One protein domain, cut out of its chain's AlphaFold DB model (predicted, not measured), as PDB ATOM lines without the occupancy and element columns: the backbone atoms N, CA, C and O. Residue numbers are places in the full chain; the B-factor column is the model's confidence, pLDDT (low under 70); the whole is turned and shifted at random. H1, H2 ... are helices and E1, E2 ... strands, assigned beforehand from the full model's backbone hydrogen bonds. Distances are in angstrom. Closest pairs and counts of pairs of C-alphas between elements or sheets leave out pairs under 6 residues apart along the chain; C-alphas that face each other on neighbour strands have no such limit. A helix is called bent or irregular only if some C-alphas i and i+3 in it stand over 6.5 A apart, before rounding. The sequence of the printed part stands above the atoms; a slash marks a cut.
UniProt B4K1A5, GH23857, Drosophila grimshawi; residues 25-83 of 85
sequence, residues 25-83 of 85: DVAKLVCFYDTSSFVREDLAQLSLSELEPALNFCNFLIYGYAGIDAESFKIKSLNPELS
ATOM      1  N   ASP A  25     209.533 216.799 227.501       64.44
ATOM      2  CA  ASP A  25     209.090 217.116 228.854       64.44
ATOM      3  C   ASP A  25     208.364 218.459 228.771       64.44
ATOM      4  O   ASP A  25     208.975 219.502 228.517       64.44
ATOM      5  N   VAL A  26     207.035 218.426 228.892       72.44
ATOM      6  CA  VAL A  26     206.224 219.640 228.926       72.44
ATOM      7  C   VAL A  26     206.755 220.472 230.087       72.44
ATOM      8  O   VAL A  26     206.837 219.985 231.219       72.44
ATOM      9  N   ALA A  27     207.172 221.708 229.799       82.94
ATOM     10  CA  ALA A  27     207.677 222.612 230.819       82.94
ATOM     11  C   ALA A  27     206.647 222.707 231.952       82.94
ATOM     12  O   ALA A  27     205.470 222.952 231.703       82.94
ATOM     13  N   LYS A  28     207.081 222.475 233.194       89.25
ATOM     14  CA  LYS A  28     206.184 222.494 234.351       89.25
ATOM     15  C   LYS A  28     205.856 223.938 234.716       89.25
ATOM     16  O   LYS A  28     206.700 224.628 235.283       89.25
ATOM     17  N   LEU A  29     204.629 224.371 234.443       92.69
ATOM     18  CA  LEU A  29     204.077 225.618 234.965       92.69
ATOM     19  C   LEU A  29     203.291 225.349 236.247       92.69
ATOM     20  O   LEU A  29     202.290 224.630 236.246       92.69
ATOM     21  N   VAL A  30     203.772 225.923 237.349       94.81
ATOM     22  CA  VAL A  30     203.148 225.833 238.672       94.81
ATOM     23  C   VAL A  30     202.560 227.193 239.015       94.81
ATOM     24  O   VAL A  30     203.290 228.172 239.154       94.81
ATOM     25  N   CYS A  31     201.244 227.243 239.162       95.38
ATOM     26  CA  CYS A  31     200.506 228.451 239.481       95.38
ATOM     27  C   CYS A  31     200.113 228.433 240.953       95.38
ATOM     28  O   CYS A  31     199.528 227.468 241.443       95.38
ATOM     29  N   PHE A  32     200.457 229.499 241.663       95.50
ATOM     30  CA  PHE A  32     200.053 229.697 243.048       95.50
ATOM     31  C   PHE A  32     198.819 230.587 243.065       95.50
ATOM     32  O   PHE A  32     198.854 231.699 242.540       95.50
ATOM     33  N   TYR A  33     197.745 230.096 243.671       94.50
ATOM     34  CA  TYR A  33     196.555 230.884 243.944       94.50
ATOM     35  C   TYR A  33     196.526 231.231 245.426       94.50
ATOM     36  O   TYR A  33     196.310 230.370 246.274       94.50
ATOM     37  N   ASP A  34     196.795 232.496 245.727       93.38
ATOM     38  CA  ASP A  34     196.697 233.049 247.071       93.38
ATOM     39  C   ASP A  34     195.239 233.418 247.350       93.38
ATOM     40  O   ASP A  34     194.738 234.402 246.822       93.38
ATOM     41  N   THR A  35     194.563 232.651 248.202       91.38
ATOM     42  CA  THR A  35     193.154 232.864 248.578       91.38
ATOM     43  C   THR A  35     192.844 234.245 249.134       91.38
ATOM     44  O   THR A  35     191.699 234.689 249.045       91.38
ATOM     45  N   SER A  36     193.839 234.968 249.654       90.94
ATOM     46  CA  SER A  36     193.640 236.357 250.070       90.94
ATOM     47  C   SER A  36     193.314 237.284 248.892       90.94
ATOM     48  O   SER A  36     192.720 238.340 249.101       90.94
ATOM     49  N   SER A  37     193.627 236.894 247.647       92.50
ATOM     50  CA  SER A  37     193.252 237.648 246.446       92.50
ATOM     51  C   SER A  37     191.745 237.733 246.240       92.50
ATOM     52  O   SER A  37     191.275 238.690 245.632       92.50
ATOM     53  N   PHE A  38     190.977 236.787 246.786       92.06
ATOM     54  CA  PHE A  38     189.520 236.778 246.678       92.06
ATOM     55  C   PHE A  38     188.857 237.976 247.370       92.06
ATOM     56  O   PHE A  38     187.771 238.390 246.976       92.06
ATOM     57  N   VAL A  39     189.492 238.529 248.410       92.19
ATOM     58  CA  VAL A  39     188.957 239.642 249.218       92.19
ATOM     59  C   VAL A  39     189.686 240.964 248.985       92.19
ATOM     60  O   VAL A  39     189.456 241.925 249.717       92.19
ATOM     61  N   ARG A  40     190.586 241.027 247.996       93.38
ATOM     62  CA  ARG A  40     191.217 242.291 247.598       93.38
ATOM     63  C   ARG A  40     190.173 243.230 247.001       93.38
ATOM     64  O   ARG A  40     189.159 242.788 246.473       93.38
ATOM     65  N   GLU A  41     190.431 244.526 247.109       92.81
ATOM     66  CA  GLU A  41     189.502 245.549 246.642       92.81
ATOM     67  C   GLU A  41     189.612 245.772 245.127       92.81
ATOM     68  O   GLU A  41     190.707 245.739 244.554       92.81
ATOM     69  N   ASP A  42     188.464 246.065 244.514       89.81
ATOM     70  CA  ASP A  42     188.339 246.538 243.131       89.81
ATOM     71  C   ASP A  42     188.994 245.577 242.112       89.81
ATOM     72  O   ASP A  42     188.872 244.358 242.225       89.81
ATOM     73  N   LEU A  43     189.712 246.104 241.121       91.62
ATOM     74  CA  LEU A  43     190.362 245.350 240.043       91.62
ATOM     75  C   LEU A  43     191.446 244.361 240.506       91.62
ATOM     76  O   LEU A  43     191.964 243.600 239.691       91.62
ATOM     77  N   ALA A  44     191.850 244.408 241.778       91.81
ATOM     78  CA  ALA A  44     192.814 243.469 242.344       91.81
ATOM     79  C   ALA A  44     192.146 242.221 242.943       91.81
ATOM     80  O   ALA A  44     192.864 241.302 243.358       91.81
ATOM     81  N   GLN A  45     190.811 242.197 243.012       94.44
ATOM     82  CA  GLN A  45     190.056 241.010 243.376       94.44
ATOM     83  C   GLN A  45     190.279 239.917 242.326       94.44
ATOM     84  O   GLN A  45     190.231 240.173 241.127       94.44
ATOM     85  N   LEU A  46     190.548 238.696 242.784       93.25
ATOM     86  CA  LEU A  46     190.686 237.537 241.911       93.25
ATOM     87  C   LEU A  46     189.895 236.370 242.489       93.25
ATOM     88  O   LEU A  46     190.303 235.759 243.479       93.25
ATOM     89  N   SER A  47     188.767 236.087 241.849       91.38
ATOM     90  CA  SER A  47     187.911 234.927 242.085       91.38
ATOM     91  C   SER A  47     188.369 233.694 241.297       91.38
ATOM     92  O   SER A  47     189.138 233.792 240.340       91.38
ATOM     93  N   LEU A  48     187.858 232.510 241.654       89.25
ATOM     94  CA  LEU A  48     188.164 231.271 240.924       89.25
ATOM     95  C   LEU A  48     187.704 231.317 239.456       89.25
ATOM     96  O   LEU A  48     188.402 230.803 238.586       89.25
ATOM     97  N   SER A  49     186.582 231.984 239.166       91.44
ATOM     98  CA  SER A  49     186.100 232.196 237.793       91.44
ATOM     99  C   SER A  49     187.025 233.092 236.967       91.44
ATOM    100  O   SER A  49     187.187 232.883 235.769       91.44
ATOM    101  N   GLU A  50     187.663 234.077 237.596       91.69
ATOM    102  CA  GLU A  50     188.634 234.954 236.928       91.69
ATOM    103  C   GLU A  50     190.005 234.289 236.775       91.69
ATOM    104  O   GLU A  50     190.768 234.643 235.878       91.69
ATOM    105  N   LEU A  51     190.312 233.303 237.622       93.12
ATOM    106  CA  LEU A  51     191.519 232.486 237.523       93.12
ATOM    107  C   LEU A  51     191.438 231.451 236.389       93.12
ATOM    108  O   LEU A  51     192.467 231.123 235.798       93.12
ATOM    109  N   GLU A  52     190.246 230.943 236.070       92.38
ATOM    110  CA  GLU A  52     190.028 229.850 235.109       92.38
ATOM    111  C   GLU A  52     190.761 230.023 233.759       92.38
ATOM    112  O   GLU A  52     191.418 229.074 233.318       92.38
ATOM    113  N   PRO A  53     190.791 231.216 233.125       94.06
ATOM    114  CA  PRO A  53     191.548 231.424 231.892       94.06
ATOM    115  C   PRO A  53     193.053 231.156 232.040       94.06
ATOM    116  O   PRO A  53     193.668 230.628 231.111       94.06
ATOM    117  N   ALA A  54     193.644 231.483 233.196       90.00
ATOM    118  CA  ALA A  54     195.061 231.260 233.475       90.00
ATOM    119  C   ALA A  54     195.390 229.767 233.650       90.00
ATOM    120  O   ALA A  54     196.498 229.340 233.324       90.00
ATOM    121  N   LEU A  55     194.424 228.956 234.097       92.31
ATOM    122  CA  LEU A  55     194.618 227.521 234.331       92.31
ATOM    123  C   LEU A  55     194.898 226.734 233.047       92.31
ATOM    124  O   LEU A  55     195.558 225.702 233.115       92.31
ATOM    125  N   ASN A  56     194.510 227.251 231.877       92.69
ATOM    126  CA  ASN A  56     194.862 226.648 230.585       92.69
ATOM    127  C   ASN A  56     196.378 226.601 230.326       92.69
ATOM    128  O   ASN A  56     196.835 225.837 229.477       92.69
ATOM    129  N   PHE A  57     197.158 227.415 231.042       91.69
ATOM    130  CA  PHE A  57     198.616 227.454 230.934       91.69
ATOM    131  C   PHE A  57     199.317 226.698 232.071       91.69
ATOM    132  O   PHE A  57     200.501 226.390 231.961       91.69
ATOM    133  N   CYS A  58     198.615 226.403 233.167       93.19
ATOM    134  CA  CYS A  58     199.191 225.812 234.370       93.19
ATOM    135  C   CYS A  58     199.091 224.282 234.331       93.19
ATOM    136  O   CYS A  58     198.020 223.724 234.121       93.19
ATOM    137  N   ASN A  59     200.188 223.582 234.620       93.12
ATOM    138  CA  ASN A  59     200.164 222.128 234.813       93.12
ATOM    139  C   ASN A  59     199.839 221.750 236.264       93.12
ATOM    140  O   ASN A  59     199.354 220.651 236.522       93.12
ATOM    141  N   PHE A  60     200.127 222.648 237.209       94.75
ATOM    142  CA  PHE A  60     199.858 222.466 238.631       94.75
ATOM    143  C   PHE A  60     199.269 223.744 239.218       94.75
ATOM    144  O   PHE A  60     199.779 224.835 238.959       94.75
ATOM    145  N   LEU A  61     198.240 223.595 240.050       94.69
ATOM    146  CA  LEU A  61     197.667 224.674 240.845       94.69
ATOM    147  C   LEU A  61     197.914 224.390 242.327       94.69
ATOM    148  O   LEU A  61     197.554 223.324 242.825       94.69
ATOM    149  N   ILE A  62     198.522 225.344 243.027       95.56
ATOM    150  CA  ILE A  62     198.739 225.296 244.473       95.56
ATOM    151  C   ILE A  62     197.797 226.302 245.128       95.56
ATOM    152  O   ILE A  62     197.923 227.506 244.912       95.56
ATOM    153  N   TYR A  63     196.876 225.790 245.940       93.06
ATOM    154  CA  TYR A  63     195.926 226.589 246.709       93.06
ATOM    155  C   TYR A  63     196.581 227.053 248.019       93.06
ATOM    156  O   TYR A  63     196.909 226.243 248.889       93.06
ATOM    157  N   GLY A  64     196.843 228.352 248.123       92.06
ATOM    158  CA  GLY A  64     197.592 228.989 249.201       92.06
ATOM    159  C   GLY A  64     196.697 229.848 250.107       92.06
ATOM    160  O   GLY A  64     195.804 230.528 249.617       92.06
ATOM    161  N   TYR A  65     196.873 229.885 251.427       93.31
ATOM    162  CA  TYR A  65     197.783 229.081 252.246       93.31
ATOM    163  C   TYR A  65     197.048 228.553 253.477       93.31
ATOM    164  O   TYR A  65     196.222 229.240 254.076       93.31
ATOM    165  N   ALA A  66     197.384 227.328 253.875       94.31
ATOM    166  CA  ALA A  66     196.995 226.797 255.172       94.31
ATOM    167  C   ALA A  66     198.005 227.232 256.244       94.31
ATOM    168  O   ALA A  66     199.194 227.407 255.969       94.31
ATOM    169  N   GLY A  67     197.528 227.388 257.474       94.94
ATOM    170  CA  GLY A  67     198.347 227.664 258.645       94.94
ATOM    171  C   GLY A  67     198.554 226.418 259.495       94.94
ATOM    172  O   GLY A  67     197.838 225.425 259.367       94.94
ATOM    173  N   ILE A  68     199.504 226.501 260.418       96.75
ATOM    174  CA  ILE A  68     199.639 225.542 261.515       96.75
ATOM    175  C   ILE A  68     199.151 226.240 262.776       96.75
ATOM    176  O   ILE A  68     199.530 227.376 263.068       96.75
ATOM    177  N   ASP A  69     198.265 225.583 263.504       96.62
ATOM    178  CA  ASP A  69     197.806 226.057 264.791       96.62
ATOM    179  C   ASP A  69     198.923 225.972 265.840       96.62
ATOM    180  O   ASP A  69     199.555 224.929 265.991       96.62
ATOM    181  N   ALA A  70     199.175 227.070 266.556       96.69
ATOM    182  CA  ALA A  70     200.337 227.187 267.440       96.69
ATOM    183  C   ALA A  70     200.226 226.341 268.720       96.69
ATOM    184  O   ALA A  70     201.246 226.016 269.320       96.69
ATOM    185  N   GLU A  71     199.007 225.991 269.134       97.56
ATOM    186  CA  GLU A  71     198.765 225.220 270.354       97.56
ATOM    187  C   GLU A  71     198.627 223.729 270.047       97.56
ATOM    188  O   GLU A  71     199.257 222.885 270.683       97.56
ATOM    189  N   SER A  72     197.806 223.391 269.050       97.25
ATOM    190  CA  SER A  72     197.503 222.000 268.710       97.25
ATOM    191  C   SER A  72     198.454 221.381 267.683       97.25
ATOM    192  O   SER A  72     198.406 220.167 267.479       97.25
ATOM    193  N   PHE A  73     199.285 222.192 267.016       96.75
ATOM    194  CA  PHE A  73     200.154 221.799 265.896       96.75
ATOM    195  C   PHE A  73     199.413 221.146 264.721       96.75
ATOM    196  O   PHE A  73     200.013 220.457 263.894       96.75
ATOM    197  N   LYS A  74     198.098 221.357 264.624       97.62
ATOM    198  CA  LYS A  74     197.273 220.864 263.520       97.62
ATOM    199  C   LYS A  74     197.218 221.884 262.394       97.62
ATOM    200  O   LYS A  74     197.313 223.089 262.619       97.62
ATOM    201  N   ILE A  75     197.021 221.394 261.175       95.12
ATOM    202  CA  ILE A  75     196.741 222.254 260.025       95.12
ATOM    203  C   ILE A  75     195.388 222.936 260.248       95.12
ATOM    204  O   ILE A  75     194.422 222.288 260.654       95.12
ATOM    205  N   LYS A  76     195.320 224.236 259.962       94.19
ATOM    206  CA  LYS A  76     194.089 225.025 259.959       94.19
ATOM    207  C   LYS A  76     194.001 225.892 258.711       94.19
ATOM    208  O   LYS A  76     195.022 226.288 258.151       94.19
ATOM    209  N   SER A  77     192.782 226.230 258.303       92.69
ATOM    210  CA  SER A  77     192.602 227.319 257.345       92.69
ATOM    211  C   SER A  77     192.965 228.651 258.008       92.69
ATOM    212  O   SER A  77     192.630 228.876 259.174       92.69
ATOM    213  N   LEU A  78     193.665 229.520 257.276       91.62
ATOM    214  CA  LEU A  78     193.908 230.903 257.699       91.62
ATOM    215  C   LEU A  78     192.657 231.775 257.514       91.62
ATOM    216  O   LEU A  78     192.448 232.722 258.268       91.62
ATOM    217  N   ASN A  79     191.802 231.409 256.555       88.31
ATOM    218  CA  ASN A  79     190.589 232.124 256.180       88.31
ATOM    219  C   ASN A  79     189.452 231.104 255.957       88.31
ATOM    220  O   ASN A  79     189.143 230.773 254.808       88.31
ATOM    221  N   PRO A  80     188.835 230.571 257.030       83.44
ATOM    222  CA  PRO A  80     187.835 229.503 256.926       83.44
ATOM    223  C   PRO A  80     186.632 229.899 256.059       83.44
ATOM    224  O   PRO A  80     186.229 229.129 255.200       83.44
ATOM    225  N   GLU A  81     186.162 231.144 256.175       81.19
ATOM    226  CA  GLU A  81     185.052 231.695 255.376       81.19
ATOM    227  C   GLU A  81     185.312 231.715 253.855       81.19
ATOM    228  O   GLU A  81     184.376 231.822 253.063       81.19
ATOM    229  N   LEU A  82     186.581 231.662 253.438       77.50
ATOM    230  CA  LEU A  82     186.983 231.659 252.026       77.50
ATOM    231  C   LEU A  82     187.267 230.255 251.496       77.50
ATOM    232  O   LEU A  82     187.372 230.077 250.291       77.50
ATOM    233  N   SER A  83     187.424 229.272 252.383       63.91
ATOM    234  CA  SER A  83     187.833 227.914 252.004       63.91
ATOM    235  C   SER A  83     186.671 227.068 251.469       63.91
ATOM    236  O   SER A  83     186.919 226.079 250.787       63.91
TER     237      SER A  83
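What this domain is: This is residues 25 to 83 of the 85 residues of the protein "GH23857" of Drosophila grimshawi (UniProt B4K1A5). A loose, flat, open model: two short parallel strands, E1 and E2, lie side by side near the middle, and the chain between them makes a wide loop through H1 and H2. Beyond E2 the chain runs on into the small hairpin E3 and E4, and short H3 folds back from it to near H1. The printed part has 59 residues, with three named helices and four named strands in the order E1, H1, H2, E2, E3, E4, H3, class mixed. The strands form two sheets of two, E1 and E2 parallel, E3 and E4 antiparallel. The radius of gyration of the C-alphas is 14.1 A, and the spans are 42 by 36 by 13 A.

How they stand to each other: E1, residues 30 to 34, and E2, residues 60 to 64, are parallel at 22 degrees, with N 31 and O 60 at 2.8 A. With H1, residues 35 to 39, and H2, residues 48 to 55, they form a strand-helix-strand unit, two parallel neighbour strands with helices between, and a right-handed crossover. H1 and H2 are only just apart, their closest C-alphas 8.1 A from each other. E2 runs on into E3, residues 66 to 68, at 52 degrees. E3 and E4, residues 75 to 77, are an antiparallel hairpin at 134 degrees, with N 67 and O 76 at 2.8 A. H3, residues 80 to 83, is close to H1 but not clearly touching, the closest C-alphas, of Thr 35 and Leu 82, 7.2 A apart. Of O i to N i+4 pairs, H1 has 0 of 1 within hydrogen-bond range, beside 2 of 2 O i to N i+3 pairs, H2 has 2 of 4, and H3 is too short for any.

Where its parts are: E1 begins at C-alpha 30, (203.148, 225.833, 238.672), and is 12.8 A long; E2 is 12.6 A. H1 is 8.0 A long. H2, 10.0 A long, is only just irregular: C-alphas 50 and 53 are 6.8 A apart. E3 and E4 measure 7.0 A and 7.1 A. H3, 5.2 A long, ends at C-alpha 83, (187.833, 227.914, 252.004).

The domain as a whole: The C-alphas farthest apart, of Asp 25 and Glu 71, are 43.5 A apart. The printed part has no cut and no long link. Mean pLDDT of the printed part is 91.1; residues 25 and 83 are under 70.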